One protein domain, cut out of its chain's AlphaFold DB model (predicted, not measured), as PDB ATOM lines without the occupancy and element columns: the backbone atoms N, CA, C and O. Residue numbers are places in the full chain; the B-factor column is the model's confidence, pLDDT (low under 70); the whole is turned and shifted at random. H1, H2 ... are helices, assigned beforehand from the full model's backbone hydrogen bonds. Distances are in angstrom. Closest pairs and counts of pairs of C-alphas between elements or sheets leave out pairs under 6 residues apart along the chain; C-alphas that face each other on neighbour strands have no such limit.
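This is residues 8 to 101 of the 581 residues of the protein "Calpain catalytic domain-containing protein" of Deltaproteobacteria bacterium (UniProt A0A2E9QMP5). Seven short helices cluster into a rounded body with H3 in its middle: H1, H4 and H5 pack round H3, and the hairpin of H6 and H7 covers another side of it. H2 sits out at the edge, touching no helix. The printed part has 94 residues, with H1 to H7 in order along the chain and no named strand; the class is all helix. It is compact, with a radius of gyration of the C-alphas of 12.3 A and spans of 33 by 28 by 23 A.

Start at the longest helix, H7, residues 90 to 100. It touches H6, residues 73 to 81, as a helical hairpin at a shallow tilt of 34 degrees, only just short of steep; their closest C-alphas, Arg 74 and Val 100, are 5.8 A apart. H7 also touches H5, residues 58 to 66, at a steep tilt of 38 degrees, closest at C-alphas 99 and 66, 6.1 A. H5 and H4, residues 44 to 51, form another helical hairpin, with closest C-alphas 61 and 51 at 5.5 A. H3, residues 29 to 36, touches H5 at C-alphas 33 and 65, 5.1 A, H4 at 34 and 44, 4.8 A, and H1, residues 8 to 13, at 35 and 8, 5.5 A. H2, residues 16 to 21, is close to but not clearly touching H1. Every O i to N i+4 pair is within hydrogen-bond range in H1, H3, H4, H5, H6 and H7, and 1 of 2 in H2.

Find C-alpha 8 at (7.539, -13.604, -47.650), where H1 begins, and C-alpha 100 at (7.863, 0.971, -38.100), where H7 ends after 15.7 A. H6 measures 12.3 A, H5 12.1 A, H3 10.8 A and H4 10.2 A; H2 measures 9.0 A and H1 8.9 A.

The farthest C-alphas, Gln 41 and Asn 84, are 35.2 A apart. Residues 23 to 24 pair in parallel with 87 to 88. The printed part has no cut and no long link. Mean pLDDT of the printed part is 83.0; residues 17, 25 to 27, 40 to 41, 54 to 55 and 89 to 90 are under 70.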
ATOM      1  N   GLN A   8       8.444 -12.962 -48.599       83.75
ATOM      2  CA  GLN A   8       7.539 -13.604 -47.650       83.75
ATOM      3  C   GLN A   8       6.286 -12.756 -47.444       83.75
ATOM      4  O   GLN A   8       5.179 -13.274 -47.579       83.75
ATOM      5  N   ILE A   9       6.444 -11.440 -47.280       85.12
ATOM      6  CA  ILE A   9       5.322 -10.495 -47.294       85.12
ATOM      7  C   ILE A   9       4.607 -10.557 -48.656       85.12
ATOM      8  O   ILE A   9       3.382 -10.630 -48.716       85.12
ATOM      9  N   ASN A  10       5.340 -10.598 -49.776       86.12
ATOM     10  CA  ASN A  10       4.717 -10.720 -51.097       86.12
ATOM     11  C   ASN A  10       3.990 -12.066 -51.271       86.12
ATOM     12  O   ASN A  10       2.979 -12.139 -51.963       86.12
ATOM     13  N   ARG A  11       4.457 -13.145 -50.628       85.00
ATOM     14  CA  ARG A  11       3.756 -14.438 -50.641       85.00
ATOM     15  C   ARG A  11       2.386 -14.336 -49.978       85.00
ATOM     16  O   ARG A  11       1.428 -14.793 -50.589       85.00
ATOM     17  N   PHE A  12       2.300 -13.680 -48.819       86.56
ATOM     18  CA  PHE A  12       1.034 -13.401 -48.133       86.56
ATOM     19  C   PHE A  12       0.038 -12.686 -49.056       86.56
ATOM     20  O   PHE A  12      -1.101 -13.118 -49.214       86.56
ATOM     21  N   PHE A  13       0.496 -11.649 -49.760       85.25
ATOM     22  CA  PHE A  13      -0.347 -10.915 -50.699       85.25
ATOM     23  C   PHE A  13      -0.814 -11.750 -51.894       85.25
ATOM     24  O   PHE A  13      -1.806 -11.383 -52.508       85.25
ATOM     25  N   ASN A  14      -0.154 -12.858 -52.232       84.75
ATOM     26  CA  ASN A  14      -0.560 -13.749 -53.322       84.75
ATOM     27  C   ASN A  14      -1.432 -14.932 -52.850       84.75
ATOM     28  O   ASN A  14      -1.797 -15.780 -53.665       84.75
ATOM     29  N   GLU A  15      -1.779 -15.014 -51.561       84.38
ATOM     30  CA  GLU A  15      -2.688 -16.041 -51.040       84.38
ATOM     31  C   GLU A  15      -4.129 -15.801 -51.525       84.38
ATOM     32  O   GLU A  15      -4.636 -14.679 -51.489       84.38
ATOM     33  N   ALA A  16      -4.815 -16.868 -51.955       71.12
ATOM     34  CA  ALA A  16      -6.188 -16.789 -52.470       71.12
ATOM     35  C   ALA A  16      -7.175 -16.200 -51.441       71.12
ATOM     36  O   ALA A  16      -8.051 -15.414 -51.789       71.12
ATOM     37  N   GLU A  17      -6.985 -16.539 -50.164       67.75
ATOM     38  CA  GLU A  17      -7.763 -16.019 -49.036       67.75
ATOM     39  C   GLU A  17      -7.636 -14.490 -48.897       67.75
ATOM     40  O   GLU A  17      -8.631 -13.784 -48.715       67.75
ATOM     41  N   PHE A  18      -6.420 -13.957 -49.065       78.81
ATOM     42  CA  PHE A  18      -6.188 -12.516 -49.059       78.81
ATOM     43  C   PHE A  18      -6.764 -11.846 -50.314       78.81
ATOM     44  O   PHE A  18      -7.402 -10.801 -50.216       78.81
ATOM     45  N   GLN A  19      -6.582 -12.443 -51.496       79.56
ATOM     46  CA  GLN A  19      -7.065 -11.872 -52.761       79.56
ATOM     47  C   GLN A  19      -8.587 -11.666 -52.792       79.56
ATOM     48  O   GLN A  19      -9.058 -10.714 -53.418       79.56
ATOM     49  N   ASN A  20      -9.341 -12.506 -52.080       70.75
ATOM     50  CA  ASN A  20     -10.793 -12.389 -51.968       70.75
ATOM     51  C   ASN A  20     -11.241 -11.231 -51.065       70.75
ATOM     52  O   ASN A  20     -12.265 -10.608 -51.331       70.75
ATOM     53  N   THR A  21     -10.495 -10.947 -49.997       74.75
ATOM     54  CA  THR A  21     -10.914 -10.007 -48.942       74.75
ATOM     55  C   THR A  21     -10.231  -8.648 -49.045       74.75
ATOM     56  O   THR A  21     -10.789  -7.646 -48.604       74.75
ATOM     57  N   LYS A  22      -9.012  -8.604 -49.600       79.81
ATOM     58  CA  LYS A  22      -8.108  -7.441 -49.620       79.81
ATOM     59  C   LYS A  22      -7.962  -6.756 -48.252       79.81
ATOM     60  O   LYS A  22      -7.692  -5.555 -48.176       79.81
ATOM     61  N   SER A  23      -8.121  -7.517 -47.167       78.12
ATOM     62  CA  SER A  23      -8.125  -7.001 -45.799       78.12
ATOM     63  C   SER A  23      -7.015  -7.621 -44.955       78.12
ATOM     64  O   SER A  23      -6.732  -8.818 -45.042       78.12
ATOM     65  N   ILE A  24      -6.379  -6.789 -44.123       78.19
ATOM     66  CA  ILE A  24      -5.383  -7.207 -43.134       78.19
ATOM     67  C   ILE A  24      -6.000  -7.067 -41.736       78.19
ATOM     68  O   ILE A  24      -6.301  -5.960 -41.280       78.19
ATOM     69  N   ASN A  25      -6.192  -8.193 -41.056       69.00
ATOM     70  CA  ASN A  25      -6.808  -8.300 -39.735       69.00
ATOM     71  C   ASN A  25      -5.816  -8.850 -38.692       69.00
ATOM     72  O   ASN A  25      -4.719  -9.273 -39.044       69.00
ATOM     73  N   ASP A  26      -6.180  -8.853 -37.410       64.00
ATOM     74  CA  ASP A  26      -5.292  -9.300 -36.323       64.00
ATOM     75  C   ASP A  26      -4.868 -10.775 -36.428       64.00
ATOM     76  O   ASP A  26      -3.829 -11.151 -35.895       64.00
ATOM     77  N   GLN A  27      -5.610 -11.609 -37.161       63.50
ATOM     78  CA  GLN A  27      -5.239 -13.004 -37.400       63.50
ATOM     79  C   GLN A  27      -4.187 -13.134 -38.505       63.50
ATOM     80  O   GLN A  27      -3.203 -13.863 -38.368       63.50
ATOM     81  N   ASN A  28      -4.390 -12.433 -39.621       79.25
ATOM     82  CA  ASN A  28      -3.558 -12.568 -40.807       79.25
ATOM     83  C   ASN A  28      -2.346 -11.616 -40.786       79.25
ATOM     84  O   ASN A  28      -1.330 -11.922 -41.410       79.25
ATOM     85  N   VAL A  29      -2.382 -10.549 -39.974       85.62
ATOM     86  CA  VAL A  29      -1.221  -9.688 -39.710       85.62
ATOM     87  C   VAL A  29      -0.096 -10.483 -39.058       85.62
ATOM     88  O   VAL A  29       1.059 -10.206 -39.352       85.62
ATOM     89  N   LEU A  30      -0.396 -11.534 -38.278       86.94
ATOM     90  CA  LEU A  30       0.623 -12.418 -37.699       86.94
ATOM     91  C   LEU A  30       1.487 -13.090 -38.773       86.94
ATOM     92  O   LEU A  30       2.671 -13.311 -38.543       86.94
ATOM     93  N   LYS A  31       0.941 -13.361 -39.967       89.88
ATOM     94  CA  LYS A  31       1.729 -13.875 -41.101       89.88
ATOM     95  C   LYS A  31       2.745 -12.833 -41.581       89.88
ATOM     96  O   LYS A  31       3.873 -13.189 -41.902       89.88
ATOM     97  N   ILE A  32       2.368 -11.551 -41.581       90.62
ATOM     98  CA  ILE A  32       3.265 -10.429 -41.905       90.62
ATOM     99  C   ILE A  32       4.295 -10.237 -40.782       90.62
ATOM    100  O   ILE A  32       5.477 -10.106 -41.069       90.62
ATOM    101  N   LEU A  33       3.874 -10.280 -39.512       90.00
ATOM    102  CA  LEU A  33       4.760 -10.190 -38.345       90.00
ATOM    103  C   LEU A  33       5.812 -11.308 -38.339       90.00
ATOM    104  O   LEU A  33       6.994 -11.056 -38.125       90.00
ATOM    105  N   ALA A  34       5.393 -12.540 -38.617       90.56
ATOM    106  CA  ALA A  34       6.279 -13.691 -38.692       90.56
ATOM    107  C   ALA A  34       7.212 -13.632 -39.911       90.56
ATOM    108  O   ALA A  34       8.353 -14.076 -39.822       90.56
ATOM    109  N   ALA A  35       6.747 -13.061 -41.028       89.19
ATOM    110  CA  ALA A  35       7.547 -12.839 -42.232       89.19
ATOM    111  C   ALA A  35       8.641 -11.779 -42.058       89.19
ATOM    112  O   ALA A  35       9.588 -11.800 -42.828       89.19
ATOM    113  N   VAL A  36       8.505 -10.858 -41.096       89.12
ATOM    114  CA  VAL A  36       9.529  -9.835 -40.802       89.12
ATOM    115  C   VAL A  36      10.355 -10.140 -39.559       89.12
ATOM    116  O   VAL A  36      11.335  -9.456 -39.285       89.12
ATOM    117  N   GLY A  37       9.932 -11.123 -38.766       83.00
ATOM    118  CA  GLY A  37      10.640 -11.557 -37.567       83.00
ATOM    119  C   GLY A  37      11.683 -12.642 -37.829       83.00
ATOM    120  O   GLY A  37      12.400 -13.012 -36.897       83.00
ATOM    121  N   ASP A  38      11.758 -13.193 -39.043       79.75
ATOM    122  CA  ASP A  38      12.620 -14.333 -39.329       79.75
ATOM    123  C   ASP A  38      14.106 -13.945 -39.315       79.75
ATOM    124  O   ASP A  38      14.545 -12.916 -39.819       79.75
ATOM    125  N   ILE A  39      14.908 -14.788 -38.672       74.56
ATOM    126  CA  ILE A  39      16.351 -14.589 -38.496       74.56
ATOM    127  C   ILE A  39      17.070 -15.900 -38.805       74.56
ATOM    128  O   ILE A  39      16.442 -16.955 -38.850       74.56
ATOM    129  N   ASN A  40      18.399 -15.878 -38.959       66.06
ATOM    130  CA  ASN A  40      19.226 -17.025 -39.391       66.06
ATOM    131  C   ASN A  40      18.981 -18.372 -38.658       66.06
ATOM    132  O   ASN A  40      19.457 -19.401 -39.129       66.06
ATOM    133  N   GLN A  41      18.289 -18.380 -37.512       68.25
ATOM    134  CA  GLN A  41      17.987 -19.567 -36.703       68.25
ATOM    135  C   GLN A  41      16.484 -19.832 -36.480       68.25
ATOM    136  O   GLN A  41      16.146 -20.815 -35.830       68.25
ATOM    137  N   THR A  42      15.568 -18.980 -36.958       79.38
ATOM    138  CA  THR A  42      14.113 -19.184 -36.810       79.38
ATOM    139  C   THR A  42      13.393 -18.755 -38.083       79.38
ATOM    140  O   THR A  42      13.492 -17.606 -38.498       79.38
ATOM    141  N   THR A  43      12.666 -19.690 -38.695       86.62
ATOM    142  CA  THR A  43      11.879 -19.442 -39.915       86.62
ATOM    143  C   THR A  43      10.562 -18.722 -39.609       86.62
ATOM    144  O   THR A  43      10.024 -18.855 -38.508       86.62
ATOM    145  N   SER A  44       9.983 -18.043 -40.602       85.06
ATOM    146  CA  SER A  44       8.662 -17.409 -40.475       85.06
ATOM    147  C   SER A  44       7.550 -18.389 -40.090       85.06
ATOM    148  O   SER A  44       6.694 -18.053 -39.280       85.06
ATOM    149  N   GLY A  45       7.587 -19.635 -40.574       86.44
ATOM    150  CA  GLY A  45       6.634 -20.672 -40.156       86.44
ATOM    151  C   GLY A  45       6.706 -20.977 -38.655       86.44
ATOM    152  O   GLY A  45       5.685 -21.015 -37.977       86.44
ATOM    153  N   GLN A  46       7.918 -21.104 -38.110       87.75
ATOM    154  CA  GLN A  46       8.128 -21.353 -36.678       87.75
ATOM    155  C   GLN A  46       7.757 -20.147 -35.807       87.75
ATOM    156  O   GLN A  46       7.324 -20.317 -34.668       87.75
ATOM    157  N   LEU A  47       7.939 -18.923 -36.313       88.88
ATOM    158  CA  LEU A  47       7.490 -17.714 -35.621       88.88
ATOM    159  C   LEU A  47       5.975 -17.596 -35.619       88.88
ATOM    160  O   LEU A  47       5.415 -17.245 -34.587       88.88
ATOM    161  N   LEU A  48       5.318 -17.937 -36.728       89.69
ATOM    162  CA  LEU A  48       3.864 -17.938 -36.805       89.69
ATOM    163  C   LEU A  48       3.261 -18.929 -35.801       89.69
ATOM    164  O   LEU A  48       2.370 -18.550 -35.049       89.69
ATOM    165  N   GLU A  49       3.799 -20.151 -35.724       86.88
ATOM    166  CA  GLU A  49       3.373 -21.141 -34.725       86.88
ATOM    167  C   GLU A  49       3.536 -20.617 -33.294       86.88
ATOM    168  O   GLU A  49       2.625 -20.767 -32.485       86.88
ATOM    169  N   LYS A  50       4.658 -19.951 -32.981       85.31
ATOM    170  CA  LYS A  50       4.879 -19.320 -31.668       85.31
ATOM    171  C   LYS A  50       3.899 -18.180 -31.396       85.31
ATOM    172  O   LYS A  50       3.335 -18.119 -30.312       85.31
ATOM    173  N   MET A  51       3.671 -17.306 -32.376       85.25
ATOM    174  CA  MET A  51       2.742 -16.174 -32.274       85.25
ATOM    175  C   MET A  51       1.279 -16.607 -32.106       85.25
ATOM    176  O   MET A  51       0.467 -15.808 -31.649       85.25
ATOM    177  N   GLN A  52       0.949 -17.851 -32.459       81.56
ATOM    178  CA  GLN A  52      -0.383 -18.442 -32.318       81.56
ATOM    179  C   GLN A  52      -0.534 -19.317 -31.061       81.56
ATOM    180  O   GLN A  52      -1.605 -19.885 -30.846       81.56
ATOM    181  N   GLN A  53       0.506 -19.450 -30.223       75.38
ATOM    182  CA  GLN A  53       0.408 -20.241 -28.997       75.38
ATOM    183  C   GLN A  53      -0.581 -19.611 -28.002       75.38
ATOM    184  O   GLN A  53      -0.534 -18.400 -27.777       75.38
ATOM    185  N   PRO A  54      -1.450 -20.414 -27.356       55.59
ATOM    186  CA  PRO A  54      -2.349 -19.910 -26.325       55.59
ATOM    187  C   PRO A  54      -1.586 -19.193 -25.205       55.59
ATOM    188  O   PRO A  54      -0.629 -19.735 -24.656       55.59
ATOM    189  N   GLY A  55      -2.037 -17.988 -24.850       56.75
ATOM    190  CA  GLY A  55      -1.458 -17.193 -23.763       56.75
ATOM    191  C   GLY A  55      -0.293 -16.284 -24.158       56.75
ATOM    192  O   GLY A  55       0.194 -15.568 -23.286       56.75
ATOM    193  N   ILE A  56       0.131 -16.261 -25.428       72.56
ATOM    194  CA  ILE A  56       1.115 -15.272 -25.880       72.56
ATOM    195  C   ILE A  56       0.497 -13.870 -25.897       72.56
ATOM    196  O   ILE A  56      -0.572 -13.639 -26.465       72.56
ATOM    197  N   SER A  57       1.169 -12.923 -25.256       75.19
ATOM    198  CA  SER A  57       0.741 -11.532 -25.224       75.19
ATOM    199  C   SER A  57       1.036 -10.824 -26.545       75.19
ATOM    200  O   SER A  57       1.930 -11.182 -27.318       75.19
ATOM    201  N   ARG A  58       0.301  -9.739 -26.784       79.00
ATOM    202  CA  ARG A  58       0.516  -8.868 -27.939       79.00
ATOM    203  C   ARG A  58       1.914  -8.244 -27.947       79.00
ATOM    204  O   ARG A  58       2.526  -8.108 -29.005       79.00
ATOM    205  N   GLN A  59       2.427  -7.911 -26.764       83.38
ATOM    206  CA  GLN A  59       3.792  -7.434 -26.580       83.38
ATOM    207  C   GLN A  59       4.815  -8.510 -26.975       83.38
ATOM    208  O   GLN A  59       5.748  -8.219 -27.714       83.38
ATOM    209  N   GLU A  60       4.603  -9.771 -26.593       84.38
ATOM    210  CA  GLU A  60       5.482 -10.877 -26.997       84.38
ATOM    211  C   GLU A  60       5.436 -11.139 -28.512       84.38
ATOM    212  O   GLU A  60       6.481 -11.333 -29.135       84.38
ATOM    213  N   GLN A  61       4.256 -11.083 -29.139       87.19
ATOM    214  CA  GLN A  61       4.123 -11.152 -30.603       87.19
ATOM    215  C   GLN A  61       4.876 -10.005 -31.296       87.19
ATOM    216  O   GLN A  61       5.565 -10.217 -32.296       87.19
ATOM    217  N   PHE A  62       4.770  -8.790 -30.753       90.75
ATOM    218  CA  PHE A  62       5.486  -7.621 -31.251       90.75
ATOM    219  C   PHE A  62       7.000  -7.791 -31.137       90.75
ATOM    220  O   PHE A  62       7.713  -7.534 -32.107       90.75
ATOM    221  N   ASP A  63       7.491  -8.255 -29.991       89.31
ATOM    222  CA  ASP A  63       8.920  -8.433 -29.749       89.31
ATOM    223  C   ASP A  63       9.514  -9.507 -30.670       89.31
ATOM    224  O   ASP A  63      10.589  -9.307 -31.239       89.31
ATOM    225  N   LEU A  64       8.785 -10.605 -30.906       89.88
ATOM    226  CA  LEU A  64       9.177 -11.636 -31.873       89.88
ATOM    227  C   LEU A  64       9.350 -11.071 -33.292       89.88
ATOM    228  O   LEU A  64      10.312 -11.420 -33.972       89.88
ATOM    229  N   ALA A  65       8.459 -10.180 -33.726       90.38
ATOM    230  CA  ALA A  65       8.535  -9.552 -35.045       90.38
ATOM    231  C   ALA A  65       9.616  -8.459 -35.118       90.38
ATOM    232  O   ALA A  65      10.390  -8.385 -36.071       90.38
ATOM    233  N   LYS A  66       9.706  -7.614 -34.089       89.75
ATOM    234  CA  LYS A  66      10.640  -6.482 -34.027       89.75
ATOM    235  C   LYS A  66      12.101  -6.924 -34.048       89.75
ATOM    236  O   LYS A  66      12.934  -6.208 -34.601       89.75
ATOM    237  N   ASN A  67      12.409  -8.084 -33.470       83.56
ATOM    238  CA  ASN A  67      13.774  -8.603 -33.377       83.56
ATOM    239  C   ASN A  67      14.382  -9.006 -34.735       83.56
ATOM    240  O   ASN A  67      15.603  -8.940 -34.879       83.56
ATOM    241  N   GLY A  68      13.563  -9.399 -35.718       82.31
ATOM    242  CA  GLY A  68      14.020  -9.738 -37.076       82.31
ATOM    243  C   GLY A  68      13.959  -8.582 -38.077       82.31
ATOM    244  O   GLY A  68      14.597  -8.643 -39.125       82.31
ATOM    245  N   LEU A  69      13.253  -7.498 -37.735       89.62
ATOM    246  CA  LEU A  69      12.851  -6.464 -38.686       89.62
ATOM    247  C   LEU A  69      14.034  -5.717 -39.326       89.62
ATOM    248  O   LEU A  69      14.718  -4.904 -38.694       89.62
ATOM    249  N   SER A  70      14.207  -5.885 -40.637       89.19
ATOM    250  CA  SER A  70      15.215  -5.189 -41.434       89.19
ATOM    251  C   SER A  70      14.742  -3.831 -41.980       89.19
ATOM    252  O   SER A  70      13.556  -3.522 -42.113       89.19
ATOM    253  N   ASN A  71      15.698  -3.006 -42.426       86.94
ATOM    254  CA  ASN A  71      15.418  -1.734 -43.114       86.94
ATOM    255  C   ASN A  71      14.682  -1.899 -44.462       86.94
ATOM    256  O   ASN A  71      14.200  -0.917 -45.035       86.94
ATOM    257  N   LYS A  72      14.665  -3.104 -45.043       86.94
ATOM    258  CA  LYS A  72      13.910  -3.386 -46.273       86.94
ATOM    259  C   LYS A  72      12.456  -3.693 -45.930       86.94
ATOM    260  O   LYS A  72      11.587  -3.009 -46.457       86.94
ATOM    261  N   GLU A  73      12.215  -4.578 -44.970       89.94
ATOM    262  CA  GLU A  73      10.861  -4.907 -44.506       89.94
ATOM    263  C   GLU A  73      10.164  -3.707 -43.872       89.94
ATOM    264  O   GLU A  73       8.988  -3.484 -44.122       89.94
ATOM    265  N   ARG A  74      10.890  -2.838 -43.155       91.12
ATOM    266  CA  ARG A  74      10.325  -1.575 -42.651       91.12
ATOM    267  C   ARG A  74       9.734  -0.708 -43.774       91.12
ATOM    268  O   ARG A  74       8.712  -0.057 -43.578       91.12
ATOM    269  N   ARG A  75      10.360  -0.692 -44.959       90.31
ATOM    270  CA  ARG A  75       9.840   0.034 -46.133       90.31
ATOM    271  C   ARG A  75       8.641  -0.669 -46.756       90.31
ATOM    272  O   ARG A  75       7.711   0.011 -47.180       90.31
ATOM    273  N   ASP A  76       8.650  -1.995 -46.785       91.44
ATOM    274  CA  ASP A  76       7.506  -2.774 -47.251       91.44
ATOM    275  C   ASP A  76       6.296  -2.582 -46.318       91.44
ATOM    276  O   ASP A  76       5.207  -2.308 -46.809       91.44
ATOM    277  N   ILE A  77       6.479  -2.569 -44.990       93.06
ATOM    278  CA  ILE A  77       5.406  -2.269 -44.025       93.06
ATOM    279  C   ILE A  77       4.861  -0.847 -44.211       93.06
ATOM    280  O   ILE A  77       3.646  -0.672 -44.244       93.06
ATOM    281  N   ASN A  78       5.718   0.165 -44.393       92.94
ATOM    282  CA  ASN A  78       5.244   1.518 -44.718       92.94
ATOM    283  C   ASN A  78       4.421   1.526 -46.020       92.94
ATOM    284  O   ASN A  78       3.368   2.146 -46.077       92.94
ATOM    285  N   THR A  79       4.835   0.755 -47.030       92.00
ATOM    286  CA  THR A  79       4.086   0.622 -48.293       92.00
ATOM    287  C   THR A  79       2.710  -0.028 -48.090       92.00
ATOM    288  O   THR A  79       1.776   0.288 -48.822       92.00
ATOM    289  N   ILE A  80       2.563  -0.926 -47.107       91.75
ATOM    290  CA  ILE A  80       1.266  -1.499 -46.707       91.75
ATOM    291  C   ILE A  80       0.406  -0.441 -46.008       91.75
ATOM    292  O   ILE A  80      -0.770  -0.304 -46.335       91.75
ATOM    293  N   LEU A  81       0.988   0.301 -45.063       89.62
ATOM    294  CA  LEU A  81       0.295   1.327 -44.278       89.62
ATOM    295  C   LEU A  81      -0.194   2.506 -45.130       89.62
ATOM    296  O   LEU A  81      -1.266   3.042 -44.856       89.62
ATOM    297  N   ASP A  82       0.559   2.871 -46.168       90.31
ATOM    298  CA  ASP A  82       0.246   3.978 -47.081       90.31
ATOM    299  C   ASP A  82      -0.736   3.572 -48.201       90.31
ATOM    300  O   ASP A  82      -1.101   4.389 -49.052       90.31
ATOM    301  N   ASN A  83      -1.159   2.302 -48.252       86.62
ATOM    302  CA  ASN A  83      -2.015   1.801 -49.319       86.62
ATOM    303  C   ASN A  83      -3.508   1.999 -49.006       86.62
ATOM    304  O   ASN A  83      -4.103   1.243 -48.243       86.62
ATOM    305  N   ASN A  84      -4.136   2.960 -49.683       79.75
ATOM    306  CA  ASN A  84      -5.560   3.281 -49.509       79.75
ATOM    307  C   ASN A  84      -6.536   2.233 -50.085       79.75
ATOM    308  O   ASN A  84      -7.739   2.355 -49.879       79.75
ATOM    309  N   GLU A  85      -6.053   1.225 -50.818       81.31
ATOM    310  CA  GLU A  85      -6.882   0.120 -51.327       81.31
ATOM    311  C   GLU A  85      -6.980  -1.048 -50.331       81.31
ATOM    312  O   GLU A  85      -7.755  -1.976 -50.562       81.31
ATOM    313  N   LEU A  86      -6.175  -1.041 -49.260       81.69
ATOM    314  CA  LEU A  86      -6.153  -2.090 -48.245       81.69
ATOM    315  C   LEU A  86      -6.986  -1.696 -47.029       81.69
ATOM    316  O   LEU A  86      -6.781  -0.645 -46.424       81.69
ATOM    317  N   THR A  87      -7.881  -2.586 -46.605       81.69
ATOM    318  CA  THR A  87      -8.631  -2.402 -45.359       81.69
ATOM    319  C   THR A  87      -7.872  -3.043 -44.203       81.69
ATOM    320  O   THR A  87      -7.797  -4.269 -44.113       81.69
ATOM    321  N   LEU A  88      -7.320  -2.224 -43.302       72.75
ATOM    322  CA  LEU A  88      -6.662  -2.696 -42.082       72.75
ATOM    323  C   LEU A  88      -7.596  -2.582 -40.878       72.75
ATOM    324  O   LEU A  88      -8.111  -1.501 -40.594       72.75
ATOM    325  N   SER A  89      -7.749  -3.674 -40.128       66.62
ATOM    326  CA  SER A  89      -8.377  -3.607 -38.803       66.62
ATOM    327  C   SER A  89      -7.565  -2.700 -37.854       66.62
ATOM    328  O   SER A  89      -6.350  -2.550 -38.046       66.62
ATOM    329  N   PRO A  90      -8.189  -2.100 -36.821       69.81
ATOM    330  CA  PRO A  90      -7.494  -1.220 -35.879       69.81
ATOM    331  C   PRO A  90      -6.270  -1.867 -35.217       69.81
ATOM    332  O   PRO A  90      -5.230  -1.215 -35.082       69.81
ATOM    333  N   GLY A  91      -6.365  -3.152 -34.867       71.12
ATOM    334  CA  GLY A  91      -5.259  -3.904 -34.287       71.12
ATOM    335  C   GLY A  91      -4.138  -4.176 -35.274       71.12
ATOM    336  O   GLY A  91      -2.992  -3.820 -34.997       71.12
ATOM    337  N   ALA A  92      -4.436  -4.695 -36.461       81.19
ATOM    338  CA  ALA A  92      -3.431  -4.908 -37.495       81.19
ATOM    339  C   ALA A  92      -2.698  -3.608 -37.858       81.19
ATOM    340  O   ALA A  92      -1.469  -3.587 -37.953       81.19
ATOM    341  N   LYS A  93      -3.438  -2.499 -37.987       85.44
ATOM    342  CA  LYS A  93      -2.862  -1.177 -38.256       85.44
ATOM    343  C   LYS A  93      -1.911  -0.741 -37.143       85.44
ATOM    344  O   LYS A  93      -0.795  -0.328 -37.444       85.44
ATOM    345  N   ASN A  94      -2.309  -0.875 -35.876       87.38
ATOM    346  CA  ASN A  94      -1.448  -0.521 -34.748       87.38
ATOM    347  C   ASN A  94      -0.187  -1.401 -34.673       87.38
ATOM    348  O   ASN A  94       0.890  -0.862 -34.442       87.38
ATOM    349  N   PHE A  95      -0.289  -2.710 -34.933       88.50
ATOM    350  CA  PHE A  95       0.870  -3.615 -34.979       88.50
ATOM    351  C   PHE A  95       1.913  -3.144 -35.994       88.50
ATOM    352  O   PHE A  95       3.096  -3.000 -35.679       88.50
ATOM    353  N   LEU A  96       1.458  -2.869 -37.217       92.69
ATOM    354  CA  LEU A  96       2.326  -2.440 -38.305       92.69
ATOM    355  C   LEU A  96       2.910  -1.047 -38.040       92.69
ATOM    356  O   LEU A  96       4.109  -0.859 -38.228       92.69
ATOM    357  N   GLN A  97       2.107  -0.099 -37.540       93.12
ATOM    358  CA  GLN A  97       2.574   1.237 -37.149       93.12
ATOM    359  C   GLN A  97       3.615   1.178 -36.027       93.12
ATOM    360  O   GLN A  97       4.631   1.871 -36.103       93.12
ATOM    361  N   ALA A  98       3.409   0.328 -35.020       91.44
ATOM    362  CA  ALA A  98       4.357   0.145 -33.928       91.44
ATOM    363  C   ALA A  98       5.688  -0.443 -34.412       91.44
ATOM    364  O   ALA A  98       6.754   0.018 -34.000       91.44
ATOM    365  N   LEU A  99       5.658  -1.405 -35.342       92.31
ATOM    366  CA  LEU A  99       6.877  -2.008 -35.895       92.31
ATOM    367  C   LEU A  99       7.755  -0.989 -36.625       92.31
ATOM    368  O   LEU A  99       8.986  -1.016 -36.515       92.31
ATOM    369  N   VAL A 100       7.135  -0.066 -37.359       94.06
ATOM    370  CA  VAL A 100       7.863   0.971 -38.100       94.06
ATOM    371  C   VAL A 100       8.179   2.209 -37.257       94.06
ATOM    372  O   VAL A 100       8.946   3.056 -37.717       94.06
ATOM    373  N   GLY A 101       7.668   2.287 -36.024       90.88
ATOM    374  CA  GLY A 101       7.871   3.408 -35.102       90.88
ATOM    375  C   GLY A 101       6.969   4.619 -35.365       90.88
ATOM    376  O   GLY A 101       7.351   5.735 -35.032       90.88
TER     377      GLY A 101